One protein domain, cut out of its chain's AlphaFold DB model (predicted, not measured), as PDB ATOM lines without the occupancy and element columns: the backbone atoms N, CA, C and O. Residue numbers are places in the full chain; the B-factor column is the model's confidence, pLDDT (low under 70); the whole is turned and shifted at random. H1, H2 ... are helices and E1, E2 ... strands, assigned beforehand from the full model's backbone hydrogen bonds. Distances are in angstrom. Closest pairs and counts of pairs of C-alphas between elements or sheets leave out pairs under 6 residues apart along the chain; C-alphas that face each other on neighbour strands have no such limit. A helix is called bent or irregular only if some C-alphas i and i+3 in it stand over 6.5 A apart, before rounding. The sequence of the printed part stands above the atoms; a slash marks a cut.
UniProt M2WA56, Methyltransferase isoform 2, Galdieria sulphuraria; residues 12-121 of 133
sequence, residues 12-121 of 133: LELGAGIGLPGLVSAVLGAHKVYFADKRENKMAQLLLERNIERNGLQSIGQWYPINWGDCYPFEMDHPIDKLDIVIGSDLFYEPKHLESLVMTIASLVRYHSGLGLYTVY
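Overview. This is residues 12 to 121 of the 133 residues of the protein "Methyltransferase isoform 2" of Galdieria sulphuraria (UniProt M2WA56). A strongly twisted sheet of five parallel strands forms the core, with H1 and H2 covering one face; the longest helix, H3, only grazes the sheet, with its residues 101 to 109. Residues 66 to 84 make a long stretch with no named element between E3 and E4. The printed part has 110 residues, with three named helices and five named strands in the order E1 H1 E2 H2 E3 E4 H3 E5, and the sheet runs E3 E2 E1 E4 E5. The class is mixed, helices and strands; the whole is compact, with a radius of gyration of the C-alphas of 13.0 A, and rounded, spanning 35 by 28 by 28 A.

Along the chain. E1, residues 12 to 14, begins at C-alpha 12 at (-32.837, -45.053, 6.585). H1, residues 20 to 27, is 10.7 A long, and E2, residues 32 to 37, is 16.5 A. H2, residues 42 to 54, measures 18.3 A, and E3, residues 61 to 65, 13.1 A. E4, residues 85 to 89, is 13.6 A long. H3, residues 95 to 111, begins at C-alpha 95 at (-11.816, -51.700, 4.018) and is 25.5 A long; it is irregular, with C-alphas 96 and 99 lying 7.3 A apart. E5, residues 116 to 120, is 13.6 A long and ends at C-alpha 120 at (-26.429, -57.957, 6.018).

Arrangement. E3 and E5 are the edge strands. E1 and E2 are parallel at 18 degrees, with N 13 and O 34 at 2.8 A. E2 and E3 are parallel at 33 degrees, with N 64 and O 35 at 2.8 A. E1 and E4 are parallel at 30 degrees, with N 87 and O 12 at 2.8 A. E4 and E5 are parallel at 8 degrees, with N 86 and O 116 at 2.8 A. These N and O pairs are within hydrogen-bond range. H1 and H2 are on the same face of the sheet, an arrangement of two layers. H1 has a height of 8.1 A over the sheet and lies over E1 and, only just, with 3 C-alphas, over E2; its closest C-alphas to E2 are those of Gly 22 and Val 33, 6.2 A apart. H2, at a height of 9.3 A, lies over E3 and E2; its closest C-alphas to E3 are those of Ile 52 and Gly 61, 6.4 A apart. H1 and H2 are close but not clearly touching, the C-alphas of Leu 23 and Ile 52 being 7.1 A apart, at a shallow tilt of 31 degrees, the same way. H3 is apart from H1 and H2. E1 H1 E2, E2 H2 E3 and E4 H3 E5 are strand-helix-strand units, two parallel neighbour strands with a helix between, each with a right-handed crossover. Every O i to N i+4 pair is within hydrogen-bond range in H1 and H2, and 11 of 13 in H3.

Size, cuts and confidence. The two C-alphas farthest apart, those of Gly 56 and Lys 96, lie 36.7 A apart. The printed part has no cut. The link from E3 to E4, 19 residues, is long. The mean pLDDT of the printed part is 94.7, and no printed residue of this model is under 70.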
ATOM      1  N   LEU A  12     -33.943 -45.545   7.401       98.25
ATOM      2  CA  LEU A  12     -32.837 -45.053   6.585       98.25
ATOM      3  C   LEU A  12     -32.093 -46.253   6.008       98.25
ATOM      4  O   LEU A  12     -31.556 -47.069   6.752       98.25
ATOM      5  N   GLU A  13     -32.030 -46.358   4.690       98.19
ATOM      6  CA  GLU A  13     -31.149 -47.301   4.013       98.19
ATOM      7  C   GLU A  13     -29.804 -46.627   3.732       98.19
ATOM      8  O   GLU A  13     -29.746 -45.691   2.941       98.19
ATOM      9  N   LEU A  14     -28.723 -47.086   4.364       97.19
ATOM     10  CA  LEU A  14     -27.364 -46.654   4.028       97.19
ATOM     11  C   LEU A  14     -26.838 -47.445   2.827       97.19
ATOM     12  O   LEU A  14     -27.061 -48.650   2.733       97.19
ATOM     13  N   GLY A  15     -26.091 -46.778   1.943       95.94
ATOM     14  CA  GLY A  15     -25.543 -47.404   0.737       95.94
ATOM     15  C   GLY A  15     -26.639 -47.915  -0.198       95.94
ATOM     16  O   GLY A  15     -26.538 -49.025  -0.715       95.94
ATOM     17  N   ALA A  16     -27.709 -47.136  -0.357       96.81
ATOM     18  CA  ALA A  16     -28.942 -47.587  -0.986       96.81
ATOM     19  C   ALA A  16     -28.766 -48.017  -2.450       96.81
ATOM     20  O   ALA A  16     -29.500 -48.887  -2.924       96.81
ATOM     21  N   GLY A  17     -27.830 -47.423  -3.199       95.25
ATOM     22  CA  GLY A  17     -27.698 -47.659  -4.633       95.25
ATOM     23  C   GLY A  17     -29.027 -47.420  -5.362       95.25
ATOM     24  O   GLY A  17     -29.465 -46.286  -5.516       95.25
ATOM     25  N   ILE A  18     -29.680 -48.501  -5.804       95.81
ATOM     26  CA  ILE A  18     -30.994 -48.458  -6.478       95.81
ATOM     27  C   ILE A  18     -32.199 -48.717  -5.547       95.81
ATOM     28  O   ILE A  18     -33.335 -48.750  -6.028       95.81
ATOM     29  N   GLY A  19     -31.950 -48.916  -4.249       96.31
ATOM     30  CA  GLY A  19     -32.923 -48.895  -3.151       96.31
ATOM     31  C   GLY A  19     -33.686 -50.183  -2.874       96.31
ATOM     32  O   GLY A  19     -34.801 -50.118  -2.376       96.31
ATOM     33  N   LEU A  20     -33.178 -51.362  -3.238       96.19
ATOM     34  CA  LEU A  20     -33.980 -52.589  -3.131       96.19
ATOM     35  C   LEU A  20     -34.467 -52.875  -1.683       96.19
ATOM     36  O   LEU A  20     -35.682 -52.990  -1.497       96.19
ATOM     37  N   PRO A  21     -33.598 -52.954  -0.653       96.25
ATOM     38  CA  PRO A  21     -34.028 -53.096   0.742       96.25
ATOM     39  C   PRO A  21     -35.015 -52.024   1.228       96.25
ATOM     40  O   PRO A  21     -36.006 -52.349   1.891       96.25
ATOM     41  N   GLY A  22     -34.789 -50.751   0.903       97.81
ATOM     42  CA  GLY A  22     -35.676 -49.669   1.319       97.81
ATOM     43  C   GLY A  22     -37.021 -49.684   0.584       97.81
ATOM     44  O   GLY A  22     -38.056 -49.444   1.202       97.81
ATOM     45  N   LEU A  23     -37.054 -50.054  -0.701       98.25
ATOM     46  CA  LEU A  23     -38.297 -50.220  -1.466       98.25
ATOM     47  C   LEU A  23     -39.140 -51.351  -0.875       98.25
ATOM     48  O   LEU A  23     -40.342 -51.186  -0.681       98.25
ATOM     49  N   VAL A  24     -38.510 -52.472  -0.513       96.88
ATOM     50  CA  VAL A  24     -39.190 -53.561   0.204       96.88
ATOM     51  C   VAL A  24     -39.714 -53.067   1.552       96.88
ATOM     52  O   VAL A  24     -40.855 -53.354   1.900       96.88
ATOM     53  N   SER A  25     -38.932 -52.272   2.285       97.50
ATOM     54  CA  SER A  25     -39.366 -51.687   3.560       97.50
ATOM     55  C   SER A  25     -40.607 -50.801   3.398       97.50
ATOM     56  O   SER A  25     -41.543 -50.895   4.190       97.50
ATOM     57  N   ALA A  26     -40.659 -49.993   2.335       97.75
ATOM     58  CA  ALA A  26     -41.820 -49.174   2.002       97.75
ATOM     59  C   ALA A  26     -43.060 -50.030   1.680       97.75
ATOM     60  O   ALA A  26     -44.135 -49.773   2.220       97.75
ATOM     61  N   VAL A  27     -42.908 -51.093   0.880       96.75
ATOM     62  CA  VAL A  27     -43.997 -52.045   0.570       96.75
ATOM     63  C   VAL A  27     -44.506 -52.764   1.824       96.75
ATOM     64  O   VAL A  27     -45.700 -53.026   1.943       96.75
ATOM     65  N   LEU A  28     -43.625 -53.050   2.785       96.19
ATOM     66  CA  LEU A  28     -43.977 -53.681   4.062       96.19
ATOM     67  C   LEU A  28     -44.612 -52.713   5.078       96.19
ATOM     68  O   LEU A  28     -44.890 -53.111   6.210       96.19
ATOM     69  N   GLY A  29     -44.883 -51.466   4.685       96.88
ATOM     70  CA  GLY A  29     -45.633 -50.509   5.492       96.88
ATOM     71  C   GLY A  29     -44.772 -49.614   6.376       96.88
ATOM     72  O   GLY A  29     -45.266 -49.138   7.400       96.88
ATOM     73  N   ALA A  30     -43.505 -49.373   6.022       97.94
ATOM     74  CA  ALA A  30     -42.741 -48.281   6.627       97.94
ATOM     75  C   ALA A  30     -43.504 -46.951   6.486       97.94
ATOM     76  O   ALA A  30     -44.127 -46.682   5.459       97.94
ATOM     77  N   HIS A  31     -43.431 -46.101   7.510       97.88
ATOM     78  CA  HIS A  31     -44.050 -44.775   7.468       97.88
ATOM     79  C   HIS A  31     -43.319 -43.850   6.485       97.88
ATOM     80  O   HIS A  31     -43.942 -43.110   5.724       97.88
ATOM     81  N   LYS A  32     -41.985 -43.907   6.505       98.38
ATOM     82  CA  LYS A  32     -41.097 -43.142   5.633       98.38
ATOM     83  C   LYS A  32     -39.821 -43.942   5.401       98.38
ATOM     84  O   LYS A  32     -39.341 -44.603   6.323       98.38
ATOM     85  N   VAL A  33     -39.273 -43.869   4.191       98.56
ATOM     86  CA  VAL A  33     -37.982 -44.472   3.850       98.56
ATOM     87  C   VAL A  33     -37.078 -43.423   3.218       98.56
ATOM     88  O   VAL A  33     -37.393 -42.860   2.169       98.56
ATOM     89  N   TYR A  34     -35.945 -43.183   3.860       98.38
ATOM     90  CA  TYR A  34     -34.849 -42.381   3.348       98.38
ATOM     91  C   TYR A  34     -33.808 -43.305   2.726       98.38
ATOM     92  O   TYR A  34     -33.351 -44.256   3.354       98.38
ATOM     93  N   PHE A  35     -33.429 -43.027   1.489       98.31
ATOM     94  CA  PHE A  35     -32.461 -43.814   0.736       98.31
ATOM     95  C   PHE A  35     -31.164 -43.033   0.627       98.31
ATOM     96  O   PHE A  35     -31.099 -42.048  -0.113       98.31
ATOM     97  N   ALA A  36     -30.150 -43.459   1.372       97.25
ATOM     98  CA  ALA A  36     -28.897 -42.745   1.485       97.25
ATOM     99  C   ALA A  36     -27.752 -43.372   0.709       97.25
ATOM    100  O   ALA A  36     -27.409 -44.541   0.875       97.25
ATOM    101  N   ASP A  37     -27.119 -42.543  -0.108       96.31
ATOM    102  CA  ASP A  37     -25.915 -42.852  -0.865       96.31
ATOM    103  C   ASP A  37     -25.137 -41.542  -1.094       96.31
ATOM    104  O   ASP A  37     -25.562 -40.462  -0.661       96.31
ATOM    105  N   LYS A  38     -23.987 -41.637  -1.764       94.56
ATOM    106  CA  LYS A  38     -23.049 -40.528  -1.944       94.56
ATOM    107  C   LYS A  38     -23.711 -39.356  -2.669       94.56
ATOM    108  O   LYS A  38     -24.378 -39.547  -3.691       94.56
ATOM    109  N   ARG A  39     -23.463 -38.128  -2.200       93.75
ATOM    110  CA  ARG A  39     -24.018 -36.870  -2.760       93.75
ATOM    111  C   ARG A  39     -23.781 -36.734  -4.266       93.75
ATOM    112  O   ARG A  39     -24.620 -36.197  -5.001       93.75
ATOM    113  N   GLU A  40     -22.631 -37.220  -4.718       94.88
ATOM    114  CA  GLU A  40     -22.146 -37.116  -6.091       94.88
ATOM    115  C   GLU A  40     -22.680 -38.241  -6.993       94.88
ATOM    116  O   GLU A  40     -22.547 -38.168  -8.216       94.88
ATOM    117  N   ASN A  41     -23.330 -39.269  -6.432       94.56
ATOM    118  CA  ASN A  41     -23.835 -40.423  -7.173       94.56
ATOM    119  C   ASN A  41     -25.183 -40.133  -7.858       94.56
ATOM    120  O   ASN A  41     -26.219 -40.734  -7.570       94.56
ATOM    121  N   LYS A  42     -25.162 -39.197  -8.814       95.31
ATOM    122  CA  LYS A  42     -26.355 -38.746  -9.556       95.31
ATOM    123  C   LYS A  42     -27.045 -39.864 -10.336       95.31
ATOM    124  O   LYS A  42     -28.255 -39.814 -10.529       95.31
ATOM    125  N   MET A  43     -26.293 -40.875 -10.771       96.62
ATOM    126  CA  MET A  43     -26.869 -42.022 -11.472       96.62
ATOM    127  C   MET A  43     -27.700 -42.899 -10.531       96.62
ATOM    128  O   MET A  43     -28.819 -43.263 -10.884       96.62
ATOM    129  N   ALA A  44     -27.184 -43.211  -9.337       95.38
ATOM    130  CA  ALA A  44     -27.944 -43.958  -8.336       95.38
ATOM    131  C   ALA A  44     -29.210 -43.201  -7.929       95.38
ATOM    132  O   ALA A  44     -30.287 -43.788  -7.969       95.38
ATOM    133  N   GLN A  45     -29.097 -41.892  -7.670       97.75
ATOM    134  CA  GLN A  45     -30.248 -41.032  -7.387       97.75
ATOM    135  C   GLN A  45     -31.331 -41.157  -8.472       97.75
ATOM    136  O   GLN A  45     -32.473 -41.490  -8.168       97.75
ATOM    137  N   LEU A  46     -30.972 -40.964  -9.747       98.19
ATOM    138  CA  LEU A  46     -31.924 -41.025 -10.860       98.19
ATOM    139  C   LEU A  46     -32.592 -42.404 -10.990       98.19
ATOM    140  O   LEU A  46     -33.788 -42.504 -11.268       98.19
ATOM    141  N   LEU A  47     -31.818 -43.484 -10.848       98.12
ATOM    142  CA  LEU A  47     -32.339 -44.849 -10.951       98.12
ATOM    143  C   LEU A  47     -33.251 -45.195  -9.773       98.12
ATOM    144  O   LEU A  47     -34.299 -45.806  -9.977       98.12
ATOM    145  N   LEU A  48     -32.878 -44.777  -8.567       98.31
ATOM    146  CA  LEU A  48     -33.697 -44.929  -7.378       98.31
ATOM    147  C   LEU A  48     -35.021 -44.176  -7.522       98.31
ATOM    148  O   LEU A  48     -36.070 -44.767  -7.295       98.31
ATOM    149  N   GLU A  49     -34.995 -42.900  -7.908       98.25
ATOM    150  CA  GLU A  49     -36.209 -42.086  -8.072       98.25
ATOM    151  C   GLU A  49     -37.169 -42.727  -9.088       98.25
ATOM    152  O   GLU A  49     -38.367 -42.848  -8.823       98.25
ATOM    153  N   ARG A  50     -36.639 -43.264 -10.196       98.25
ATOM    154  CA  ARG A  50     -37.420 -44.061 -11.160       98.25
ATOM    155  C   ARG A  50     -37.994 -45.337 -10.550       98.25
ATOM    156  O   ARG A  50     -39.112 -45.720 -10.885       98.25
ATOM    157  N   ASN A  51     -37.245 -46.023  -9.690       98.38
ATOM    158  CA  ASN A  51     -37.745 -47.212  -9.006       98.38
ATOM    159  C   ASN A  51     -38.850 -46.857  -8.003       98.38
ATOM    160  O   ASN A  51     -39.854 -47.565  -7.951       98.38
ATOM    161  N   ILE A  52     -38.711 -45.760  -7.255       98.50
ATOM    162  CA  ILE A  52     -39.749 -45.244  -6.351       98.50
ATOM    163  C   ILE A  52     -41.028 -44.952  -7.144       98.50
ATOM    164  O   ILE A  52     -42.103 -45.423  -6.770       98.50
ATOM    165  N   GLU A  53     -40.912 -44.239  -8.267       98.31
ATOM    166  CA  GLU A  53     -42.042 -43.905  -9.138       98.31
ATOM    167  C   GLU A  53     -42.727 -45.153  -9.704       98.31
ATOM    168  O   GLU A  53     -43.945 -45.293  -9.602       98.31
ATOM    169  N   ARG A  54     -41.952 -46.099 -10.248       98.00
ATOM    170  CA  ARG A  54     -42.483 -47.345 -10.826       98.00
ATOM    171  C   ARG A  54     -43.234 -48.217  -9.826       98.00
ATOM    172  O   ARG A  54     -44.068 -49.013 -10.245       98.00
ATOM    173  N   ASN A  55     -42.933 -48.082  -8.537       97.50
ATOM    174  CA  ASN A  55     -43.605 -48.815  -7.469       97.50
ATOM    175  C   ASN A  55     -44.708 -47.994  -6.774       97.50
ATOM    176  O   ASN A  55     -45.329 -48.501  -5.844       97.50
ATOM    177  N   GLY A  56     -44.975 -46.752  -7.201       98.12
ATOM    178  CA  GLY A  56     -46.005 -45.905  -6.590       98.12
ATOM    179  C   GLY A  56     -45.666 -45.444  -5.167       98.12
ATOM    180  O   GLY A  56     -46.565 -45.239  -4.353       98.12
ATOM    181  N   LEU A  57     -44.376 -45.326  -4.837       98.44
ATOM    182  CA  LEU A  57     -43.885 -45.082  -3.476       98.44
ATOM    183  C   LEU A  57     -43.457 -43.628  -3.224       98.44
ATOM    184  O   LEU A  57     -42.787 -43.359  -2.230       98.44
ATOM    185  N   GLN A  58     -43.831 -42.679  -4.085       98.25
ATOM    186  CA  GLN A  58     -43.360 -41.284  -4.035       98.25
ATOM    187  C   GLN A  58     -43.698 -40.557  -2.721       98.25
ATOM    188  O   GLN A  58     -42.988 -39.639  -2.321       98.25
ATOM    189  N   SER A  59     -44.774 -40.947  -2.032       97.81
ATOM    190  CA  SER A  59     -45.139 -40.373  -0.728       97.81
ATOM    191  C   SER A  59     -44.271 -40.904   0.421       97.81
ATOM    192  O   SER A  59     -44.017 -40.190   1.396       97.81
ATOM    193  N   ILE A  60     -43.765 -42.133   0.296       97.88
ATOM    194  CA  ILE A  60     -43.056 -42.865   1.355       97.88
ATOM    195  C   ILE A  60     -41.539 -42.750   1.178       97.88
ATOM    196  O   ILE A  60     -40.819 -42.522   2.149       97.88
ATOM    197  N   GLY A  61     -41.052 -42.894  -0.053       98.19
ATOM    198  CA  GLY A  61     -39.634 -42.950  -0.386       98.19
ATOM    199  C   GLY A  61     -39.029 -41.591  -0.721       98.19
ATOM    200  O   GLY A  61     -39.626 -40.805  -1.451       98.19
ATOM    201  N   GLN A  62     -37.826 -41.325  -0.218       97.56
ATOM    202  CA  GLN A  62     -37.100 -40.086  -0.480       97.56
ATOM    203  C   GLN A  62     -35.589 -40.326  -0.578       97.56
ATOM    204  O   GLN A  62     -35.000 -40.968   0.288       97.56
ATOM    205  N   TRP A  63     -34.944 -39.768  -1.605       97.44
ATOM    206  CA  TRP A  63     -33.482 -39.709  -1.683       97.44
ATOM    207  C   TRP A  63     -32.897 -38.854  -0.551       97.44
ATOM    208  O   TRP A  63     -33.399 -37.766  -0.262       97.44
ATOM    209  N   TYR A  64     -31.823 -39.333   0.073       97.06
ATOM    210  CA  TYR A  64     -31.193 -38.678   1.211       97.06
ATOM    211  C   TYR A  64     -29.665 -38.674   1.080       97.06
ATOM    212  O   TYR A  64     -29.007 -39.646   1.431       97.06
ATOM    213  N   PRO A  65     -29.056 -37.604   0.564       95.25
ATOM    214  CA  PRO A  65     -27.637 -37.633   0.249       95.25
ATOM    215  C   PRO A  65     -26.765 -37.610   1.522       95.25
ATOM    216  O   PRO A  65     -26.770 -36.623   2.253       95.25
ATOM    217  N   ILE A  66     -25.982 -38.671   1.757       94.12
ATOM    218  CA  ILE A  66     -24.996 -38.777   2.849       94.12
ATOM    219  C   ILE A  66     -23.697 -39.339   2.277       94.12
ATOM    220  O   ILE A  66     -23.686 -40.438   1.716       94.12
ATOM    221  N   ASN A  67     -22.582 -38.650   2.509       95.00
ATOM    222  CA  ASN A  67     -21.272 -39.266   2.357       95.00
ATOM    223  C   ASN A  67     -20.887 -39.929   3.686       95.00
ATOM    224  O   ASN A  67     -21.103 -39.383   4.768       95.00
ATOM    225  N   TRP A  68     -20.349 -41.149   3.635       94.88
ATOM    226  CA  TRP A  68     -19.853 -41.776   4.860       94.88
ATOM    227  C   TRP A  68     -18.702 -40.952   5.434       94.88
ATOM    228  O   TRP A  68     -17.808 -40.536   4.699       94.88
ATOM    229  N   GLY A  69     -18.706 -40.775   6.750       93.62
ATOM    230  CA  GLY A  69     -17.822 -39.862   7.469       93.62
ATOM    231  C   GLY A  69     -18.462 -38.510   7.787       93.62
ATOM    232  O   GLY A  69     -17.981 -37.856   8.708       93.62
ATOM    233  N   ASP A  70     -19.557 -38.135   7.116       92.19
ATOM    234  CA  ASP A  70     -20.284 -36.903   7.431       92.19
ATOM    235  C   ASP A  70     -20.813 -36.947   8.880       92.19
ATOM    236  O   ASP A  70     -21.403 -37.934   9.348       92.19
ATOM    237  N   CYS A  71     -20.628 -35.845   9.597       87.75
ATOM    238  CA  CYS A  71     -21.074 -35.614  10.959       87.75
ATOM    239  C   CYS A  71     -22.567 -35.289  10.968       87.75
ATOM    240  O   CYS A  71     -22.984 -34.130  10.943       87.75
ATOM    241  N   TYR A  72     -23.393 -36.328  11.036       90.12
ATOM    242  CA  TYR A  72     -24.827 -36.181  11.240       90.12
ATOM    243  C   TYR A  72     -25.143 -35.575  12.629       90.12
ATOM    244  O   TYR A  72     -24.532 -35.985  13.620       90.12
ATOM    245  N   PRO A  73     -26.108 -34.639  12.744       87.44
ATOM    246  CA  PRO A  73     -26.906 -34.023  11.674       87.44
ATOM    247  C   PRO A  73     -26.271 -32.763  11.050       87.44
ATOM    248  O   PRO A  73     -26.849 -32.191  10.135       87.44
ATOM    249  N   PHE A  74     -25.128 -32.297  11.556       87.19
ATOM    250  CA  PHE A  74     -24.560 -30.976  11.252       87.19
ATOM    251  C   PHE A  74     -24.180 -30.769   9.783       87.19
ATOM    252  O   PHE A  74     -24.255 -29.650   9.289       87.19
ATOM    253  N   GLU A  75     -23.794 -31.837   9.086       87.19
ATOM    254  CA  GLU A  75     -23.441 -31.795   7.659       87.19
ATOM    255  C   GLU A  75     -24.628 -32.150   6.741       87.19
ATOM    256  O   GLU A  75     -24.449 -32.456   5.561       87.19
ATOM    257  N   MET A  76     -25.857 -32.145   7.266       88.38
ATOM    258  CA  MET A  76     -27.072 -32.420   6.497       88.38
ATOM    259  C   MET A  76     -27.866 -31.141   6.257       88.38
ATOM    260  O   MET A  76     -28.244 -30.461   7.206       88.38
ATOM    261  N   ASP A  77     -28.212 -30.872   4.994       85.69
ATOM    262  CA  ASP A  77     -29.084 -29.744   4.632       85.69
ATOM    263  C   ASP A  77     -30.465 -29.871   5.298       85.69
ATOM    264  O   ASP A  77     -31.076 -28.889   5.720       85.69
ATOM    265  N   HIS A  78     -30.944 -31.112   5.417       88.88
ATOM    266  CA  HIS A  78     -32.221 -31.455   6.025       88.88
ATOM    267  C   HIS A  78     -32.043 -32.660   6.955       88.88
ATOM    268  O   HIS A  78     -32.123 -33.804   6.500       88.88
ATOM    269  N   PRO A  79     -31.756 -32.451   8.249       92.50
ATOM    270  CA  PRO A  79     -31.729 -33.527   9.232       92.50
ATOM    271  C   PRO A  79     -33.061 -34.283   9.278       92.50
ATOM    272  O   PRO A  79     -34.124 -33.720   9.030       92.50
ATOM    273  N   ILE A  80     -33.001 -35.574   9.598       95.06
ATOM    274  CA  ILE A  80     -34.203 -36.395   9.789       95.06
ATOM    275  C   ILE A  80     -34.647 -36.204  11.239       95.06
ATOM    276  O   ILE A  80     -33.877 -36.501  12.148       95.06
ATOM    277  N   ASP A  81     -35.876 -35.742  11.461       92.19
ATOM    278  CA  ASP A  81     -36.379 -35.451  12.813       92.19
ATOM    279  C   ASP A  81     -36.508 -36.704  13.682       92.19
ATOM    280  O   ASP A  81     -36.198 -36.691  14.871       92.19
ATOM    281  N   LYS A  82     -36.961 -37.806  13.078       94.12
ATOM    282  CA  LYS A  82     -37.132 -39.093  13.748       94.12
ATOM    283  C   LYS A  82     -36.645 -40.216  12.856       94.12
ATOM    284  O   LYS A  82     -37.131 -40.362  11.737       94.12
ATOM    285  N   LEU A  83     -35.763 -41.049  13.389       97.44
ATOM    286  CA  LEU A  83     -35.309 -42.263  12.737       97.44
ATOM    287  C   LEU A  83     -35.422 -43.443  13.700       97.44
ATOM    288  O   LEU A  83     -34.865 -43.411  14.793       97.44
ATOM    289  N   ASP A  84     -36.155 -44.479  13.296       97.69
ATOM    290  CA  ASP A  84     -36.348 -45.667  14.128       97.69
ATOM    291  C   ASP A  84     -35.357 -46.777  13.758       97.69
ATOM    292  O   ASP A  84     -34.913 -47.529  14.629       97.69
ATOM    293  N   ILE A  85     -35.031 -46.912  12.465       97.38
ATOM    294  CA  ILE A  85     -34.227 -48.023  11.944       97.38
ATOM    295  C   ILE A  85     -33.257 -47.555  10.862       97.38
ATOM    296  O   ILE A  85     -33.641 -46.860   9.924       97.38
ATOM    297  N   VAL A  86     -32.016 -48.028  10.946       97.56
ATOM    298  CA  VAL A  86     -31.062 -48.056   9.837       97.56
ATOM    299  C   VAL A  86     -30.975 -49.472   9.282       97.56
ATOM    300  O   VAL A  86     -30.786 -50.434  10.031       97.56
ATOM    301  N   ILE A  87     -31.065 -49.595   7.961       97.25
ATOM    302  CA  ILE A  87     -30.765 -50.824   7.228       97.25
ATOM    303  C   ILE A  87     -29.580 -50.607   6.285       97.25
ATOM    304  O   ILE A  87     -29.317 -49.486   5.854       97.25
ATOM    305  N   GLY A  88     -28.870 -51.674   5.934       95.25
ATOM    306  CA  GLY A  88     -27.857 -51.608   4.884       95.25
ATOM    307  C   GLY A  88     -27.405 -52.979   4.403       95.25
ATOM    308  O   GLY A  88     -27.134 -53.877   5.206       95.25
ATOM    309  N   SER A  89     -27.317 -53.130   3.084       93.06
ATOM    310  CA  SER A  89     -26.893 -54.363   2.423       93.06
ATOM    311  C   SER A  89     -25.466 -54.220   1.909       93.06
ATOM    312  O   SER A  89     -25.177 -53.299   1.155       93.06
ATOM    313  N   ASP A  90     -24.584 -55.145   2.287       88.44
ATOM    314  CA  ASP A  90     -23.193 -55.222   1.825       88.44
ATOM    315  C   ASP A  90     -22.373 -53.937   2.046       88.44
ATOM    316  O   ASP A  90     -21.540 -53.567   1.225       88.44
ATOM    317  N   LEU A  91     -22.541 -53.273   3.194       89.25
ATOM    318  CA  LEU A  91     -21.825 -52.024   3.504       89.25
ATOM    319  C   LEU A  91     -20.302 -52.202   3.669       89.25
ATOM    320  O   LEU A  91     -19.528 -51.283   3.415       89.25
ATOM    321  N   PHE A  92     -19.849 -53.387   4.083       84.81
ATOM    322  CA  PHE A  92     -18.465 -53.650   4.510       84.81
ATOM    323  C   PHE A  92     -17.539 -54.137   3.384       84.81
ATOM    324  O   PHE A  92     -16.639 -54.947   3.602       84.81
ATOM    325  N   TYR A  93     -17.770 -53.678   2.156       80.06
ATOM    326  CA  TYR A  93     -17.123 -54.234   0.967       80.06
ATOM    327  C   TYR A  93     -15.739 -53.628   0.654       80.06
ATOM    328  O   TYR A  93     -14.923 -54.274  -0.005       80.06
ATOM    329  N   GLU A  94     -15.451 -52.414   1.136       83.81
ATOM    330  CA  GLU A  94     -14.179 -51.708   0.937       83.81
ATOM    331  C   GLU A  94     -13.551 -51.329   2.293       83.81
ATOM    332  O   GLU A  94     -14.054 -50.421   2.960       83.81
ATOM    333  N   PRO A  95     -12.421 -51.944   2.703       86.06
ATOM    334  CA  PRO A  95     -11.816 -51.700   4.018       86.06
ATOM    335  C   PRO A  95     -11.503 -50.228   4.317       86.06
ATOM    336  O   PRO A  95     -11.682 -49.777   5.444       86.06
ATOM    337  N   LYS A  96     -11.102 -49.451   3.299       89.00
ATOM    338  CA  LYS A  96     -10.798 -48.012   3.427       89.00
ATOM    339  C   LYS A  96     -11.998 -47.151   3.850       89.00
ATOM    340  O   LYS A  96     -11.811 -46.005   4.230       89.00
ATOM    341  N   HIS A  97     -13.219 -47.672   3.729       90.00
ATOM    342  CA  HIS A  97     -14.454 -46.956   4.040       90.00
ATOM    343  C   HIS A  97     -15.044 -47.334   5.404       90.00
ATOM    344  O   HIS A  97     -16.012 -46.712   5.838       90.00
ATOM    345  N   LEU A  98     -14.457 -48.320   6.091       90.62
ATOM    346  CA  LEU A  98     -14.986 -48.852   7.344       90.62
ATOM    347  C   LEU A  98     -15.067 -47.785   8.441       90.62
ATOM    348  O   LEU A  98     -16.100 -47.657   9.088       90.62
ATOM    349  N   GLU A  99     -14.000 -47.010   8.634       94.06
ATOM    350  CA  GLU A  99     -13.955 -45.975   9.672       94.06
ATOM    351  C   GLU A  99     -15.004 -44.887   9.422       94.06
ATOM    352  O   GLU A  99     -15.794 -44.570  10.309       94.06
ATOM    353  N   SER A 100     -15.092 -44.391   8.186       95.25
ATOM    354  CA  SER A 100     -16.100 -43.410   7.776       95.25
ATOM    355  C   SER A 100     -17.529 -43.926   7.984       95.25
ATOM    356  O   SER A 100     -18.379 -43.203   8.497       95.25
ATOM    357  N   LEU A 101     -17.796 -45.190   7.640       94.44
ATOM    358  CA  LEU A 101     -19.102 -45.814   7.856       94.44
ATOM    359  C   LEU A 101     -19.444 -45.912   9.348       94.44
ATOM    360  O   LEU A 101     -20.553 -45.564   9.752       94.44
ATOM    361  N   VAL A 102     -18.495 -46.366  10.172       94.25
ATOM    362  CA  VAL A 102     -18.674 -46.466  11.627       94.25
ATOM    363  C   VAL A 102     -18.940 -45.087  12.230       94.25
ATOM    364  O   VAL A 102     -19.831 -44.962  13.067       94.25
ATOM    365  N   MET A 103     -18.241 -44.047  11.772       95.38
ATOM    366  CA  MET A 103     -18.471 -42.665  12.206       95.38
ATOM    367  C   MET A 103     -19.883 -42.177  11.856       95.38
ATOM    368  O   MET A 103     -20.555 -41.601  12.713       95.38
ATOM    369  N   THR A 104     -20.376 -42.469  10.649       95.75
ATOM    370  CA  THR A 104     -21.759 -42.155  10.251       95.75
ATOM    371  C   THR A 104     -22.789 -42.901  11.099       95.75
ATOM    372  O   THR A 104     -23.753 -42.305  11.572       95.75
ATOM    373  N   ILE A 105     -22.597 -44.199  11.345       95.19
ATOM    374  CA  ILE A 105     -23.510 -44.974  12.199       95.19
ATOM    375  C   ILE A 105     -23.489 -44.429  13.634       95.19
ATOM    376  O   ILE A 105     -24.540 -44.259  14.249       95.19
ATOM    377  N   ALA A 106     -22.307 -44.115  14.167       95.12
ATOM    378  CA  ALA A 106     -22.161 -43.593  15.518       95.12
ATOM    379  C   ALA A 106     -22.834 -42.222  15.687       95.12
ATOM    380  O   ALA A 106     -23.463 -41.981  16.718       95.12
ATOM    381  N   SER A 107     -22.734 -41.331  14.696       95.50
ATOM    382  CA  SER A 107     -23.399 -40.025  14.732       95.50
ATOM    383  C   SER A 107     -24.927 -40.154  14.652       95.50
ATOM    384  O   SER A 107     -25.627 -39.511  15.437       95.50
ATOM    385  N   LEU A 108     -25.448 -41.065  13.821       95.81
ATOM    386  CA  LEU A 108     -26.880 -41.393  13.764       95.81
ATOM    387  C   LEU A 108     -27.408 -41.929  15.102       95.81
ATOM    388  O   LEU A 108     -28.421 -41.441  15.594       95.81
ATOM    389  N   VAL A 109     -26.706 -42.887  15.721       95.06
ATOM    390  CA  VAL A 109     -27.093 -43.470  17.021       95.06
ATOM    391  C   VAL A 109     -27.055 -42.432  18.146       95.06
ATOM    392  O   VAL A 109     -27.892 -42.464  19.044       95.06
ATOM    393  N   ARG A 110     -26.096 -41.497  18.117       94.25
ATOM    394  CA  ARG A 110     -26.019 -40.414  19.113       94.25
ATOM    395  C   ARG A 110     -27.188 -39.444  19.011       94.25
ATOM    396  O   ARG A 110     -27.626 -38.936  20.038       94.25
ATOM    397  N   TYR A 111     -27.655 -39.165  17.796       95.38
ATOM    398  CA  TYR A 111     -28.750 -38.224  17.578       95.38
ATOM    399  C   TYR A 111     -30.130 -38.869  17.769       95.38
ATOM    400  O   TYR A 111     -31.040 -38.226  18.282       95.38
ATOM    401  N   HIS A 112     -30.279 -40.149  17.413       95.62
ATOM    402  CA  HIS A 112     -31.540 -40.891  17.501       95.62
ATOM    403  C   HIS A 112     -31.504 -41.940  18.615       95.62
ATOM    404  O   HIS A 112     -30.948 -43.029  18.462       95.62
ATOM    405  N   SER A 113     -32.140 -41.641  19.749       92.38
ATOM    406  CA  SER A 113     -32.244 -42.588  20.865       92.38
ATOM    407  C   SER A 113     -33.085 -43.814  20.491       92.38
ATOM    408  O   SER A 113     -34.214 -43.666  20.027       92.38
ATOM    409  N   GLY A 114     -32.579 -45.020  20.766       92.00
ATOM    410  CA  GLY A 114     -33.306 -46.273  20.507       92.00
ATOM    411  C   GLY A 114     -33.262 -46.749  19.052       92.00
ATOM    412  O   GLY A 114     -34.034 -47.634  18.689       92.00
ATOM    413  N   LEU A 115     -32.367 -46.182  18.237       95.81
ATOM    414  CA  LEU A 115     -32.167 -46.554  16.840       95.81
ATOM    415  C   LEU A 115     -31.775 -48.035  16.690       95.81
ATOM    416  O   LEU A 115     -30.773 -48.483  17.249       95.81
ATOM    417  N   GLY A 116     -32.542 -48.786  15.898       95.62
ATOM    418  CA  GLY A 116     -32.179 -50.143  15.486       95.62
ATOM    419  C   GLY A 116     -31.247 -50.135  14.273       95.62
ATOM    420  O   GLY A 116     -31.437 -49.337  13.360       95.62
ATOM    421  N   LEU A 117     -30.269 -51.043  14.227       95.06
ATOM    422  CA  LEU A 117     -29.375 -51.226  13.077       95.06
ATOM    423  C   LEU A 117     -29.454 -52.669  12.571       95.06
ATOM    424  O   LEU A 117     -29.128 -53.599  13.306       95.06
ATOM    425  N   TYR A 118     -29.819 -52.844  11.303       94.31
ATOM    426  CA  TYR A 118     -29.813 -54.139  10.624       94.31
ATOM    427  C   TYR A 118     -28.901 -54.080   9.408       94.31
ATOM    428  O   TYR A 118     -29.172 -53.380   8.436       94.31
ATOM    429  N   THR A 119     -27.819 -54.847   9.439       91.75
ATOM    430  CA  THR A 119     -26.919 -54.970   8.297       91.75
ATOM    431  C   THR A 119     -26.756 -56.424   7.907       91.75
ATOM    432  O   THR A 119     -26.651 -57.306   8.760       91.75
ATOM    433  N   VAL A 120     -26.765 -56.665   6.604       89.25
ATOM    434  CA  VAL A 120     -26.429 -57.957   6.018       89.25
ATOM    435  C   VAL A 120     -25.158 -57.777   5.213       89.25
ATOM    436  O   VAL A 120     -24.986 -56.758   4.545       89.25
ATOM    437  N   TYR A 121     -24.258 -58.747   5.293       85.75
ATOM    438  CA  TYR A 121     -23.044 -58.738   4.495       85.75
ATOM    439  C   TYR A 121     -22.751 -60.140   3.975       85.75
ATOM    440  O   TYR A 121     -22.953 -61.136   4.674       85.75
TER     441      TYR A 121